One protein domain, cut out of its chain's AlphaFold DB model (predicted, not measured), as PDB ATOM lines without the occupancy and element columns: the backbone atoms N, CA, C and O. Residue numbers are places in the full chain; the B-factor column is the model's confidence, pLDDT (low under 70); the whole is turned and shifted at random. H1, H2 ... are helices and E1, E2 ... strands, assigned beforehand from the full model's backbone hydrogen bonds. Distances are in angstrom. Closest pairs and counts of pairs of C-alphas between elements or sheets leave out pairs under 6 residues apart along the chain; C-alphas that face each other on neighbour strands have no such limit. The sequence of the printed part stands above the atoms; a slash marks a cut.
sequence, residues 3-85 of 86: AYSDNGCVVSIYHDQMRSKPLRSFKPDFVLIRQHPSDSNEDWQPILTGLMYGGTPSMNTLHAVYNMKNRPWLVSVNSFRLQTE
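AT A GLANCE: This is residues 3 to 85 of the 86 residues of the protein "Synapsin domain-containing protein" of Trichobilharzia regenti (UniProt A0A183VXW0). This is a loose, flat model strung out along its longest axis: a small two-stranded hairpin of E1 and E2 at one end, then H1 beside E1, then H2 folded back on H1, and at the other end an arm, residues 75 to 85, most of it H3, that sticks out free. A long stretch without a named element, residues 27 to 44, leads from the hairpin to H1, and its residues 31 to 32 make a short parallel pairing with residues 58 to 59. The printed part has 83 residues, with two named strands and three named helices in the order E1, E2, H1, H2, H3. The sheet, E1 - E2, is antiparallel, and the class is mixed, helices and strands, with 37 residues, under half, in named elements. The radius of gyration of the C-alphas is 15.8 A, and the spans are 52 by 31 by 17 A.

HOW THE PARTS SIT: Start at E1, residues 8 to 13, which forms a hairpin with E2, residues 24 to 26; the two are antiparallel at 163 degrees. Look there for N 11 and O 26, 2.8 A apart, and N 13 and O 24, 2.9 A apart, both within hydrogen-bond range. Before E1, residues 3 to 4 pair antiparallel with residues 8 to 9. Go on to H1, residues 45 to 53: its closest C-alpha pair with E1 is Cys 9 and Leu 51, 6.4 A. H2, residues 62 to 67, and H1 touch and form a helical hairpin, opposite ways at a steep tilt of 40 degrees; the closest C-alphas are those of Met 52 and Leu 62, 6.5 A. H3, residues 71 to 83, is close to H2 but not clearly touching, about perpendicular at 90 degrees, with the C-alphas of Asn 67 and Leu 74 closest at 7.5 A. H1 and H3 are apart. In H1 and H2 every O i to N i+4 pair is within hydrogen-bond range; in H3, 7 of 9.

IN THESE COORDINATES: Find C-alpha 8 at (13.968, 29.100, 159.316); from there E1 runs 16.7 A to C-alpha 13. E2 covers 6.7 A from Arg 24 to Phe 26. H1 runs 12.1 A from C-alpha 45 at (30.396, 25.458, 155.163), and H2 runs 8.7 A from Leu 62. H3 runs 18.3 A from Arg 71 to C-alpha 83 at (46.764, 52.343, 153.196).

THE WHOLE: The C-alphas farthest apart are those of Ser 20 and Glu 85, 54.1 A. The printed part has no cut. The link from E2 to H1 is long, with 18 residues, and that from H2 to H3 is tight. Look for pLDDT under 70 at residues 17 to 18 and 71 to 85; the mean of the printed part is 80.7.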
ATOM      1  N   ALA A   3      17.059  23.316 156.700       90.69
ATOM      2  CA  ALA A   3      16.729  24.731 156.570       90.69
ATOM      3  C   ALA A   3      15.551  24.905 155.610       90.69
ATOM      4  O   ALA A   3      15.499  24.254 154.569       90.69
ATOM      5  N   TYR A   4      14.613  25.768 155.988       89.56
ATOM      6  CA  TYR A   4      13.409  26.102 155.235       89.56
ATOM      7  C   TYR A   4      13.420  27.604 154.948       89.56
ATOM      8  O   TYR A   4      13.779  28.382 155.834       89.56
ATOM      9  N   SER A   5      13.000  28.009 153.749       85.75
ATOM     10  CA  SER A   5      12.936  29.426 153.359       85.75
ATOM     11  C   SER A   5      11.996  30.235 154.254       85.75
ATOM     12  O   SER A   5      12.319  31.355 154.633       85.75
ATOM     13  N   ASP A   6      10.866  29.638 154.639       85.50
ATOM     14  CA  ASP A   6       9.776  30.366 155.300       85.50
ATOM     15  C   ASP A   6       9.774  30.136 156.820       85.50
ATOM     16  O   ASP A   6       9.363  30.987 157.606       85.50
ATOM     17  N   ASN A   7      10.285  28.977 157.251       84.44
ATOM     18  CA  ASN A   7      10.209  28.519 158.639       84.44
ATOM     19  C   ASN A   7      11.561  28.533 159.369       84.44
ATOM     20  O   ASN A   7      11.619  28.137 160.538       84.44
ATOM     21  N   GLY A   8      12.630  29.013 158.734       86.81
ATOM     22  CA  GLY A   8      13.968  29.100 159.316       86.81
ATOM     23  C   GLY A   8      14.696  27.754 159.385       86.81
ATOM     24  O   GLY A   8      14.379  26.816 158.651       86.81
ATOM     25  N   CYS A   9      15.702  27.641 160.255       91.44
ATOM     26  CA  CYS A   9      16.524  26.434 160.358       91.44
ATOM     27  C   CYS A   9      16.224  25.592 161.609       91.44
ATOM     28  O   CYS A   9      15.895  26.103 162.676       91.44
ATOM     29  N   VAL A  10      16.367  24.273 161.475       93.19
ATOM     30  CA  VAL A  10      16.355  23.309 162.578       93.19
ATOM     31  C   VAL A  10      17.750  22.707 162.702       93.19
ATOM     32  O   VAL A  10      18.295  22.097 161.769       93.19
ATOM     33  N   VAL A  11      18.335  22.880 163.884       92.00
ATOM     34  CA  VAL A  11      19.684  22.435 164.219       92.00
ATOM     35  C   VAL A  11      19.600  21.238 165.148       92.00
ATOM     36  O   VAL A  11      18.906  21.270 166.160       92.00
ATOM     37  N   SER A  12      20.329  20.184 164.797       92.06
ATOM     38  CA  SER A  12      20.404  18.941 165.561       92.06
ATOM     39  C   SER A  12      21.806  18.788 166.134       92.06
ATOM     40  O   SER A  12      22.778  18.857 165.381       92.06
ATOM     41  N   ILE A  13      21.909  18.582 167.446       90.19
ATOM     42  CA  ILE A  13      23.180  18.364 168.146       90.19
ATOM     43  C   ILE A  13      23.432  16.861 168.239       90.19
ATOM     44  O   ILE A  13      22.556  16.112 168.670       90.19
ATOM     45  N   TYR A  14      24.640  16.434 167.878       88.75
ATOM     46  CA  TYR A  14      25.114  15.059 168.023       88.75
ATOM     47  C   TYR A  14      26.238  15.035 169.062       88.75
ATOM     48  O   TYR A  14      27.116  15.891 169.023       88.75
ATOM     49  N   HIS A  15      26.185  14.092 170.005       76.50
ATOM     50  CA  HIS A  15      27.214  13.924 171.043       76.50
ATOM     51  C   HIS A  15      28.314  12.940 170.617       76.50
ATOM     52  O   HIS A  15      29.440  13.032 171.086       76.50
ATOM     53  N   ASP A  16      27.980  11.995 169.735       74.88
ATOM     54  CA  ASP A  16      28.852  10.883 169.366       74.88
ATOM     55  C   ASP A  16      29.259  10.932 167.885       74.88
ATOM     56  O   ASP A  16      28.481  11.355 167.018       74.88
ATOM     57  N   GLN A  17      30.470  10.452 167.593       65.75
ATOM     58  CA  GLN A  17      31.045  10.413 166.248       65.75
ATOM     59  C   GLN A  17      30.264   9.494 165.300       65.75
ATOM     60  O   GLN A  17      30.266   9.720 164.091       65.75
ATOM     61  N   MET A  18      29.521   8.519 165.834       67.62
ATOM     62  CA  MET A  18      28.690   7.604 165.044       67.62
ATOM     63  C   MET A  18      27.441   8.268 164.430       67.62
ATOM     64  O   MET A  18      26.758   7.625 163.637       67.62
ATOM     65  N   ARG A  19      27.110   9.529 164.783       70.75
ATOM     66  CA  ARG A  19      26.011  10.344 164.199       70.75
ATOM     67  C   ARG A  19      24.656   9.621 164.041       70.75
ATOM     68  O   ARG A  19      23.845  10.002 163.205       70.75
ATOM     69  N   SER A  20      24.380   8.591 164.843       75.94
ATOM     70  CA  SER A  20      23.217   7.720 164.621       75.94
ATOM     71  C   SER A  20      21.901   8.359 165.076       75.94
ATOM     72  O   SER A  20      20.870   8.192 164.424       75.94
ATOM     73  N   LYS A  21      21.916   9.117 166.181       83.19
ATOM     74  CA  LYS A  21      20.731   9.805 166.709       83.19
ATOM     75  C   LYS A  21      21.094  11.188 167.251       83.19
ATOM     76  O   LYS A  21      22.095  11.307 167.962       83.19
ATOM     77  N   PRO A  22      20.304  12.231 166.940       84.44
ATOM     78  CA  PRO A  22      20.518  13.546 167.520       84.44
ATOM     79  C   PRO A  22      20.153  13.521 169.006       84.44
ATOM     80  O   PRO A  22      19.111  12.995 169.388       84.44
ATOM     81  N   LEU A  23      21.000  14.124 169.838       88.12
ATOM     82  CA  LEU A  23      20.738  14.323 171.263       88.12
ATOM     83  C   LEU A  23      19.512  15.220 171.458       88.12
ATOM     84  O   LEU A  23      18.653  14.964 172.295       88.12
ATOM     85  N   ARG A  24      19.457  16.299 170.676       89.62
ATOM     86  CA  ARG A  24      18.342  17.243 170.654       89.62
ATOM     87  C   ARG A  24      18.322  18.007 169.342       89.62
ATOM     88  O   ARG A  24      19.374  18.260 168.752       89.62
ATOM     89  N   SER A  25      17.127  18.425 168.947       91.81
ATOM     90  CA  SER A  25      16.907  19.340 167.832       91.81
ATOM     91  C   SER A  25      16.182  20.581 168.330       91.81
ATOM     92  O   SER A  25      15.320  20.485 169.203       91.81
ATOM     93  N   PHE A  26      16.545  21.745 167.807       92.88
ATOM     94  CA  PHE A  26      15.918  23.013 168.166       92.88
ATOM     95  C   PHE A  26      15.994  24.002 167.001       92.88
ATOM     96  O   PHE A  26      16.782  23.826 166.069       92.88
ATOM     97  N   LYS A  27      15.161  25.039 167.062       92.75
ATOM     98  CA  LYS A  27      15.175  26.168 166.133       92.75
ATOM     99  C   LYS A  27      15.886  27.340 166.822       92.75
ATOM    100  O   LYS A  27      15.380  27.799 167.841       92.75
ATOM    101  N   PRO A  28      17.075  27.762 166.361       91.19
ATOM    102  CA  PRO A  28      17.772  28.897 166.951       91.19
ATOM    103  C   PRO A  28      17.110  30.213 166.530       91.19
ATOM    104  O   PRO A  28      16.916  30.454 165.341       91.19
ATOM    105  N   ASP A  29      16.841  31.084 167.499       90.81
ATOM    106  CA  ASP A  29      16.432  32.467 167.225       90.81
ATOM    107  C   ASP A  29      17.639  33.372 166.945       90.81
ATOM    108  O   ASP A  29      17.514  34.388 166.273       90.81
ATOM    109  N   PHE A  30      18.821  32.996 167.445       92.69
ATOM    110  CA  PHE A  30      20.082  33.709 167.254       92.69
ATOM    111  C   PHE A  30      21.279  32.757 167.371       92.69
ATOM    112  O   PHE A  30      21.236  31.800 168.148       92.69
ATOM    113  N   VAL A  31      22.365  33.026 166.637       92.06
ATOM    114  CA  VAL A  31      23.584  32.195 166.651       92.06
ATOM    115  C   VAL A  31      24.839  33.024 166.924       92.06
ATOM    116  O   VAL A  31      25.133  34.003 166.245       92.06
ATOM    117  N   LEU A  32      25.649  32.588 167.886       92.31
ATOM    118  CA  LEU A  32      26.991  33.121 168.117       92.31
ATOM    119  C   LEU A  32      28.027  32.121 167.592       92.31
ATOM    120  O   LEU A  32      28.148  31.017 168.123       92.31
ATOM    121  N   ILE A  33      28.794  32.510 166.571       90.06
ATOM    122  CA  ILE A  33      29.838  31.657 165.986       90.06
ATOM    123  C   ILE A  33      31.190  32.039 166.594       90.06
ATOM    124  O   ILE A  33      31.659  33.166 166.449       90.06
ATOM    125  N   ARG A  34      31.819  31.092 167.298       89.38
ATOM    126  CA  ARG A  34      33.138  31.262 167.946       89.38
ATOM    127  C   ARG A  34      34.207  30.310 167.414       89.38
ATOM    128  O   ARG A  34      35.343  30.365 167.869       89.38
ATOM    129  N   GLN A  35      33.836  29.434 166.488       86.19
ATOM    130  CA  GLN A  35      34.723  28.454 165.870       86.19
ATOM    131  C   GLN A  35      35.031  28.856 164.432       86.19
ATOM    132  O   GLN A  35      34.266  29.588 163.799       86.19
ATOM    133  N   HIS A  36      36.160  28.377 163.920       81.75
ATOM    134  CA  HIS A  36      36.541  28.615 162.538       81.75
ATOM    135  C   HIS A  36      35.637  27.805 161.589       81.75
ATOM    136  O   HIS A  36      35.370  26.635 161.855       81.75
ATOM    137  N   PRO A  37      35.171  28.392 160.471       76.19
ATOM    138  CA  PRO A  37      34.245  27.731 159.541       76.19
ATOM    139  C   PRO A  37      34.895  26.626 158.691       76.19
ATOM    140  O   PRO A  37      34.201  25.911 157.971       76.19
ATOM    141  N   SER A  38      36.220  26.512 158.728       76.69
ATOM    142  CA  SER A  38      36.995  25.490 158.029       76.69
ATOM    143  C   SER A  38      38.186  25.140 158.913       76.69
ATOM    144  O   SER A  38      38.936  26.035 159.318       76.69
ATOM    145  N   ASP A  39      38.307  23.859 159.238       74.00
ATOM    146  CA  ASP A  39      39.487  23.268 159.860       74.00
ATOM    147  C   ASP A  39      40.046  22.188 158.918       74.00
ATOM    148  O   ASP A  39      39.369  21.737 157.997       74.00
ATOM    149  N   SER A  40      41.291  21.778 159.133       70.62
ATOM    150  CA  SER A  40      42.059  20.855 158.285       70.62
ATOM    151  C   SER A  40      41.357  19.533 157.940       70.62
ATOM    152  O   SER A  40      41.692  18.930 156.924       70.62
ATOM    153  N   ASN A  41      40.393  19.093 158.750       75.56
ATOM    154  CA  ASN A  41      39.685  17.824 158.579       75.56
ATOM    155  C   ASN A  41      38.150  17.967 158.549       75.56
ATOM    156  O   ASN A  41      37.445  16.980 158.345       75.56
ATOM    157  N   GLU A  42      37.612  19.172 158.769       79.62
ATOM    158  CA  GLU A  42      36.168  19.396 158.888       79.62
ATOM    159  C   GLU A  42      35.741  20.692 158.189       79.62
ATOM    160  O   GLU A  42      36.155  21.801 158.542       79.62
ATOM    161  N   ASP A  43      34.856  20.544 157.202       83.62
ATOM    162  CA  ASP A  43      34.227  21.659 156.508       83.62
ATOM    163  C   ASP A  43      32.841  21.951 157.089       83.62
ATOM    164  O   ASP A  43      31.874  21.206 156.904       83.62
ATOM    165  N   TRP A  44      32.723  23.107 157.743       87.00
ATOM    166  CA  TRP A  44      31.475  23.579 158.349       87.00
ATOM    167  C   TRP A  44      30.665  24.498 157.427       87.00
ATOM    168  O   TRP A  44      29.618  25.021 157.816       87.00
ATOM    169  N   GLN A  45      31.103  24.665 156.174       87.31
ATOM    170  CA  GLN A  45      30.396  25.458 155.163       87.31
ATOM    171  C   GLN A  45      28.931  25.039 154.963       87.31
ATOM    172  O   GLN A  45      28.091  25.935 154.896       87.31
ATOM    173  N   PRO A  46      28.569  23.739 154.927       89.44
ATOM    174  CA  PRO A  46      27.170  23.346 154.760       89.44
ATOM    175  C   PRO A  46      26.271  23.846 155.897       89.44
ATOM    176  O   PRO A  46      25.119  24.209 155.664       89.44
ATOM    177  N   ILE A  47      26.804  23.911 157.121       89.50
ATOM    178  CA  ILE A  47      26.087  24.448 158.284       89.50
ATOM    179  C   ILE A  47      25.891  25.955 158.118       89.50
ATOM    180  O   ILE A  47      24.782  26.454 158.292       89.50
ATOM    181  N   LEU A  48      26.946  26.677 157.732       90.19
ATOM    182  CA  LEU A  48      26.877  28.122 157.527       90.19
ATOM    183  C   LEU A  48      25.889  28.496 156.411       90.19
ATOM    184  O   LEU A  48      25.077  29.403 156.586       90.19
ATOM    185  N   THR A  49      25.898  27.761 155.297       90.38
ATOM    186  CA  THR A  49      24.940  27.946 154.196       90.38
ATOM    187  C   THR A  49      23.509  27.650 154.635       90.38
ATOM    188  O   THR A  49      22.604  28.400 154.280       90.38
ATOM    189  N   GLY A  50      23.291  26.620 155.456       91.88
ATOM    190  CA  GLY A  50      21.971  26.327 156.020       91.88
ATOM    191  C   GLY A  50      21.450  27.433 156.944       91.88
ATOM    192  O   GLY A  50      20.271  27.776 156.880       91.88
ATOM    193  N   LEU A  51      22.325  28.045 157.752       91.38
ATOM    194  CA  LEU A  51      21.976  29.203 158.587       91.38
ATOM    195  C   LEU A  51      21.632  30.438 157.746       91.38
ATOM    196  O   LEU A  51      20.671  31.138 158.063       91.38
ATOM    197  N   MET A  52      22.389  30.684 156.667       91.38
ATOM    198  CA  MET A  52      22.125  31.789 155.738       91.38
ATOM    199  C   MET A  52      20.797  31.591 155.009       91.38
ATOM    200  O   MET A  52      20.002  32.523 154.925       91.38
ATOM    201  N   TYR A  53      20.537  30.373 154.532       92.50
ATOM    202  CA  TYR A  53      19.294  30.031 153.846       92.50
ATOM    203  C   TYR A  53      18.074  30.142 154.768       92.50
ATOM    204  O   TYR A  53      17.036  30.649 154.361       92.50
ATOM    205  N   GLY A  54      18.211  29.719 156.028       90.62
ATOM    206  CA  GLY A  54      17.161  29.842 157.041       90.62
ATOM    207  C   GLY A  54      17.048  31.230 157.685       90.62
ATOM    208  O   GLY A  54      16.360  31.348 158.697       90.62
ATOM    209  N   GLY A  55      17.758  32.248 157.185       89.62
ATOM    210  CA  GLY A  55      17.644  33.633 157.657       89.62
ATOM    211  C   GLY A  55      17.960  33.842 159.144       89.62
ATOM    212  O   GLY A  55      17.422  34.758 159.762       89.62
ATOM    213  N   THR A  56      18.783  32.984 159.752       90.31
ATOM    214  CA  THR A  56      19.028  33.041 161.201       90.31
ATOM    215  C   THR A  56      20.009  34.166 161.538       90.31
ATOM    216  O   THR A  56      21.125  34.168 161.011       90.31
ATOM    217  N   PRO A  57      19.650  35.120 162.414       91.00
ATOM    218  CA  PRO A  57      20.549  36.211 162.769       91.00
ATOM    219  C   PRO A  57      21.748  35.691 163.576       91.00
ATOM    220  O   PRO A  57      21.620  34.771 164.390       91.00
ATOM    221  N   SER A  58      22.926  36.285 163.360       91.75
ATOM    222  CA  SER A  58      24.160  35.869 164.032       91.75
ATOM    223  C   SER A  58      25.049  37.026 164.488       91.75
ATOM    224  O   SER A  58      25.054  38.097 163.876       91.75
ATOM    225  N   MET A  59      25.841  36.792 165.542       86.25
ATOM    226  CA  MET A  59      26.898  37.715 165.978       86.25
ATOM    227  C   MET A  59      28.224  37.372 165.304       86.25
ATOM    228  O   MET A  59      28.659  36.218 165.311       86.25
ATOM    229  N   ASN A  60      28.844  38.420 164.755       87.62
ATOM    230  CA  ASN A  60      29.437  38.431 163.419       87.62
ATOM    231  C   ASN A  60      28.424  37.963 162.365       87.62
ATOM    232  O   ASN A  60      27.799  36.911 162.496       87.62
ATOM    233  N   THR A  61      28.242  38.759 161.311       88.31
ATOM    234  CA  THR A  61      27.302  38.402 160.244       88.31
ATOM    235  C   THR A  61      27.749  37.102 159.579       88.31
ATOM    236  O   THR A  61      28.945  36.880 159.383       88.31
ATOM    237  N   LEU A  62      26.799  36.243 159.198       87.75
ATOM    238  CA  LEU A  62      27.105  34.987 158.497       87.75
ATOM    239  C   LEU A  62      27.974  35.228 157.251       87.75
ATOM    240  O   LEU A  62      28.861  34.435 156.945       87.75
ATOM    241  N   HIS A  63      27.780  36.374 156.592       87.12
ATOM    242  CA  HIS A  63      28.595  36.820 155.468       87.12
ATOM    243  C   HIS A  63      30.051  37.125 155.865       87.12
ATOM    244  O   HIS A  63      30.981  36.688 155.189       87.12
ATOM    245  N   ALA A  64      30.278  37.817 156.987       85.44
ATOM    246  CA  ALA A  64      31.626  38.049 157.507       85.44
ATOM    247  C   ALA A  64      32.317  36.731 157.887       85.44
ATOM    248  O   ALA A  64      33.484  36.531 157.555       85.44
ATOM    249  N   VAL A  65      31.589  35.802 158.514       86.94
ATOM    250  CA  VAL A  65      32.114  34.474 158.872       86.94
ATOM    251  C   VAL A  65      32.469  33.660 157.624       86.94
ATOM    252  O   VAL A  65      33.521  33.025 157.595       86.94
ATOM    253  N   TYR A  66      31.658  33.720 156.564       85.31
ATOM    254  CA  TYR A  66      31.968  33.072 155.283       85.31
ATOM    255  C   TYR A  66      33.282  33.602 154.691       85.31
ATOM    256  O   TYR A  66      34.163  32.839 154.291       85.31
ATOM    257  N   ASN A  67      33.442  34.923 154.728       83.38
ATOM    258  CA  ASN A  67      34.610  35.636 154.230       83.38
ATOM    259  C   ASN A  67      35.885  35.390 155.068       83.38
ATOM    260  O   ASN A  67      36.994  35.435 154.534       83.38
ATOM    261  N   MET A  68      35.753  35.046 156.357       78.56
ATOM    262  CA  MET A  68      36.885  34.696 157.229       78.56
ATOM    263  C   MET A  68      37.614  33.404 156.837       78.56
ATOM    264  O   MET A  68      38.737  33.183 157.296       78.56
ATOM    265  N   LYS A  69      37.029  32.571 155.963       73.62
ATOM    266  CA  LYS A  69      37.686  31.356 155.456       73.62
ATOM    267  C   LYS A  69      38.995  31.673 154.714       73.62
ATOM    268  O   LYS A  69      39.978  30.951 154.875       73.62
ATOM    269  N   ASN A  70      39.053  32.776 153.966       70.06
ATOM    270  CA  ASN A  70      40.237  33.154 153.192       70.06
ATOM    271  C   ASN A  70      41.084  34.192 153.948       70.06
ATOM    272  O   ASN A  70      41.004  35.395 153.695       70.06
ATOM    273  N   ARG A  71      41.952  33.724 154.858       62.28
ATOM    274  CA  ARG A  71      42.876  34.593 155.622       62.28
ATOM    275  C   ARG A  71      43.751  35.523 154.753       62.28
ATOM    276  O   ARG A  71      43.884  36.684 155.133       62.28
ATOM    277  N   PRO A  72      44.289  35.105 153.585       58.41
ATOM    278  CA  PRO A  72      45.036  36.010 152.702       58.41
ATOM    279  C   PRO A  72      44.161  37.109 152.079       58.41
ATOM    280  O   PRO A  72      44.606  38.240 151.908       58.41
ATOM    281  N   TRP A  73      42.895  36.802 151.782       57.81
ATOM    282  CA  TRP A  73      41.945  37.745 151.182       57.81
ATOM    283  C   TRP A  73      41.526  38.846 152.164       57.81
ATOM    284  O   TRP A  73      41.448  40.012 151.780       57.81
ATOM    285  N   LEU A  74      41.346  38.503 153.445       56.06
ATOM    286  CA  LEU A  74      41.040  39.480 154.497       56.06
ATOM    287  C   LEU A  74      42.133  40.545 154.640       56.06
ATOM    288  O   LEU A  74      41.817  41.721 154.820       56.06
ATOM    289  N   VAL A  75      43.400  40.132 154.551       61.03
ATOM    290  CA  VAL A  75      44.553  41.040 154.614       61.03
ATOM    291  C   VAL A  75      44.669  41.838 153.316       61.03
ATOM    292  O   VAL A  75      44.911  43.038 153.352       61.03
ATOM    293  N   SER A  76      44.432  41.221 152.159       61.16
ATOM    294  CA  SER A  76      44.622  41.912 150.882       61.16
ATOM    295  C   SER A  76      43.529  42.937 150.552       61.16
ATOM    296  O   SER A  76      43.814  43.904 149.860       61.16
ATOM    297  N   VAL A  77      42.288  42.767 151.018       57.91
ATOM    298  CA  VAL A  77      41.219  43.749 150.753       57.91
ATOM    299  C   VAL A  77      41.192  44.850 151.810       57.91
ATOM    300  O   VAL A  77      41.138  46.026 151.460       57.91
ATOM    301  N   ASN A  78      41.260  44.499 153.098       57.72
ATOM    302  CA  ASN A  78      41.126  45.498 154.161       57.72
ATOM    303  C   ASN A  78      42.422  46.288 154.384       57.72
ATOM    304  O   ASN A  78      42.355  47.499 154.570       57.72
ATOM    305  N   SER A  79      43.600  45.657 154.317       57.69
ATOM    306  CA  SER A  79      44.858  46.371 154.585       57.69
ATOM    307  C   SER A  79      45.256  47.315 153.446       57.69
ATOM    308  O   SER A  79      45.706  48.423 153.717       57.69
ATOM    309  N   PHE A  80      45.025  46.935 152.184       56.84
ATOM    310  CA  PHE A  80      45.279  47.825 151.040       56.84
ATOM    311  C   PHE A  80      44.325  49.026 151.010       56.84
ATOM    312  O   PHE A  80      44.739  50.133 150.671       56.84
ATOM    313  N   ARG A  81      43.057  48.829 151.400       58.28
ATOM    314  CA  ARG A  81      42.065  49.911 151.508       58.28
ATOM    315  C   ARG A  81      42.435  50.915 152.605       58.28
ATOM    316  O   ARG A  81      42.233  52.105 152.423       58.28
ATOM    317  N   LEU A  82      42.998  50.451 153.720       58.34
ATOM    318  CA  LEU A  82      43.410  51.319 154.830       58.34
ATOM    319  C   LEU A  82      44.697  52.109 154.536       58.34
ATOM    320  O   LEU A  82      44.889  53.176 155.105       58.34
ATOM    321  N   GLN A  83      45.556  51.626 153.634       57.94
ATOM    322  CA  GLN A  83      46.764  52.343 153.196       57.94
ATOM    323  C   GLN A  83      46.501  53.433 152.149       57.94
ATOM    324  O   GLN A  83      47.393  54.225 151.888       57.94
ATOM    325  N   THR A  84      45.318  53.470 151.530       56.28
ATOM    326  CA  THR A  84      44.948  54.510 150.549       56.28
ATOM    327  C   THR A  84      44.250  55.717 151.182       56.28
ATOM    328  O   THR A  84      44.017  56.709 150.499       56.28
ATOM    329  N   GLU A  85      43.927  55.635 152.474       54.50
ATOM    330  CA  GLU A  85      43.269  56.687 153.264       54.50
ATOM    331  C   GLU A  85      44.248  57.380 154.249       54.50
ATOM    332  O   GLU A  85      43.816  58.130 155.124       54.50
TER     333      GLU A  85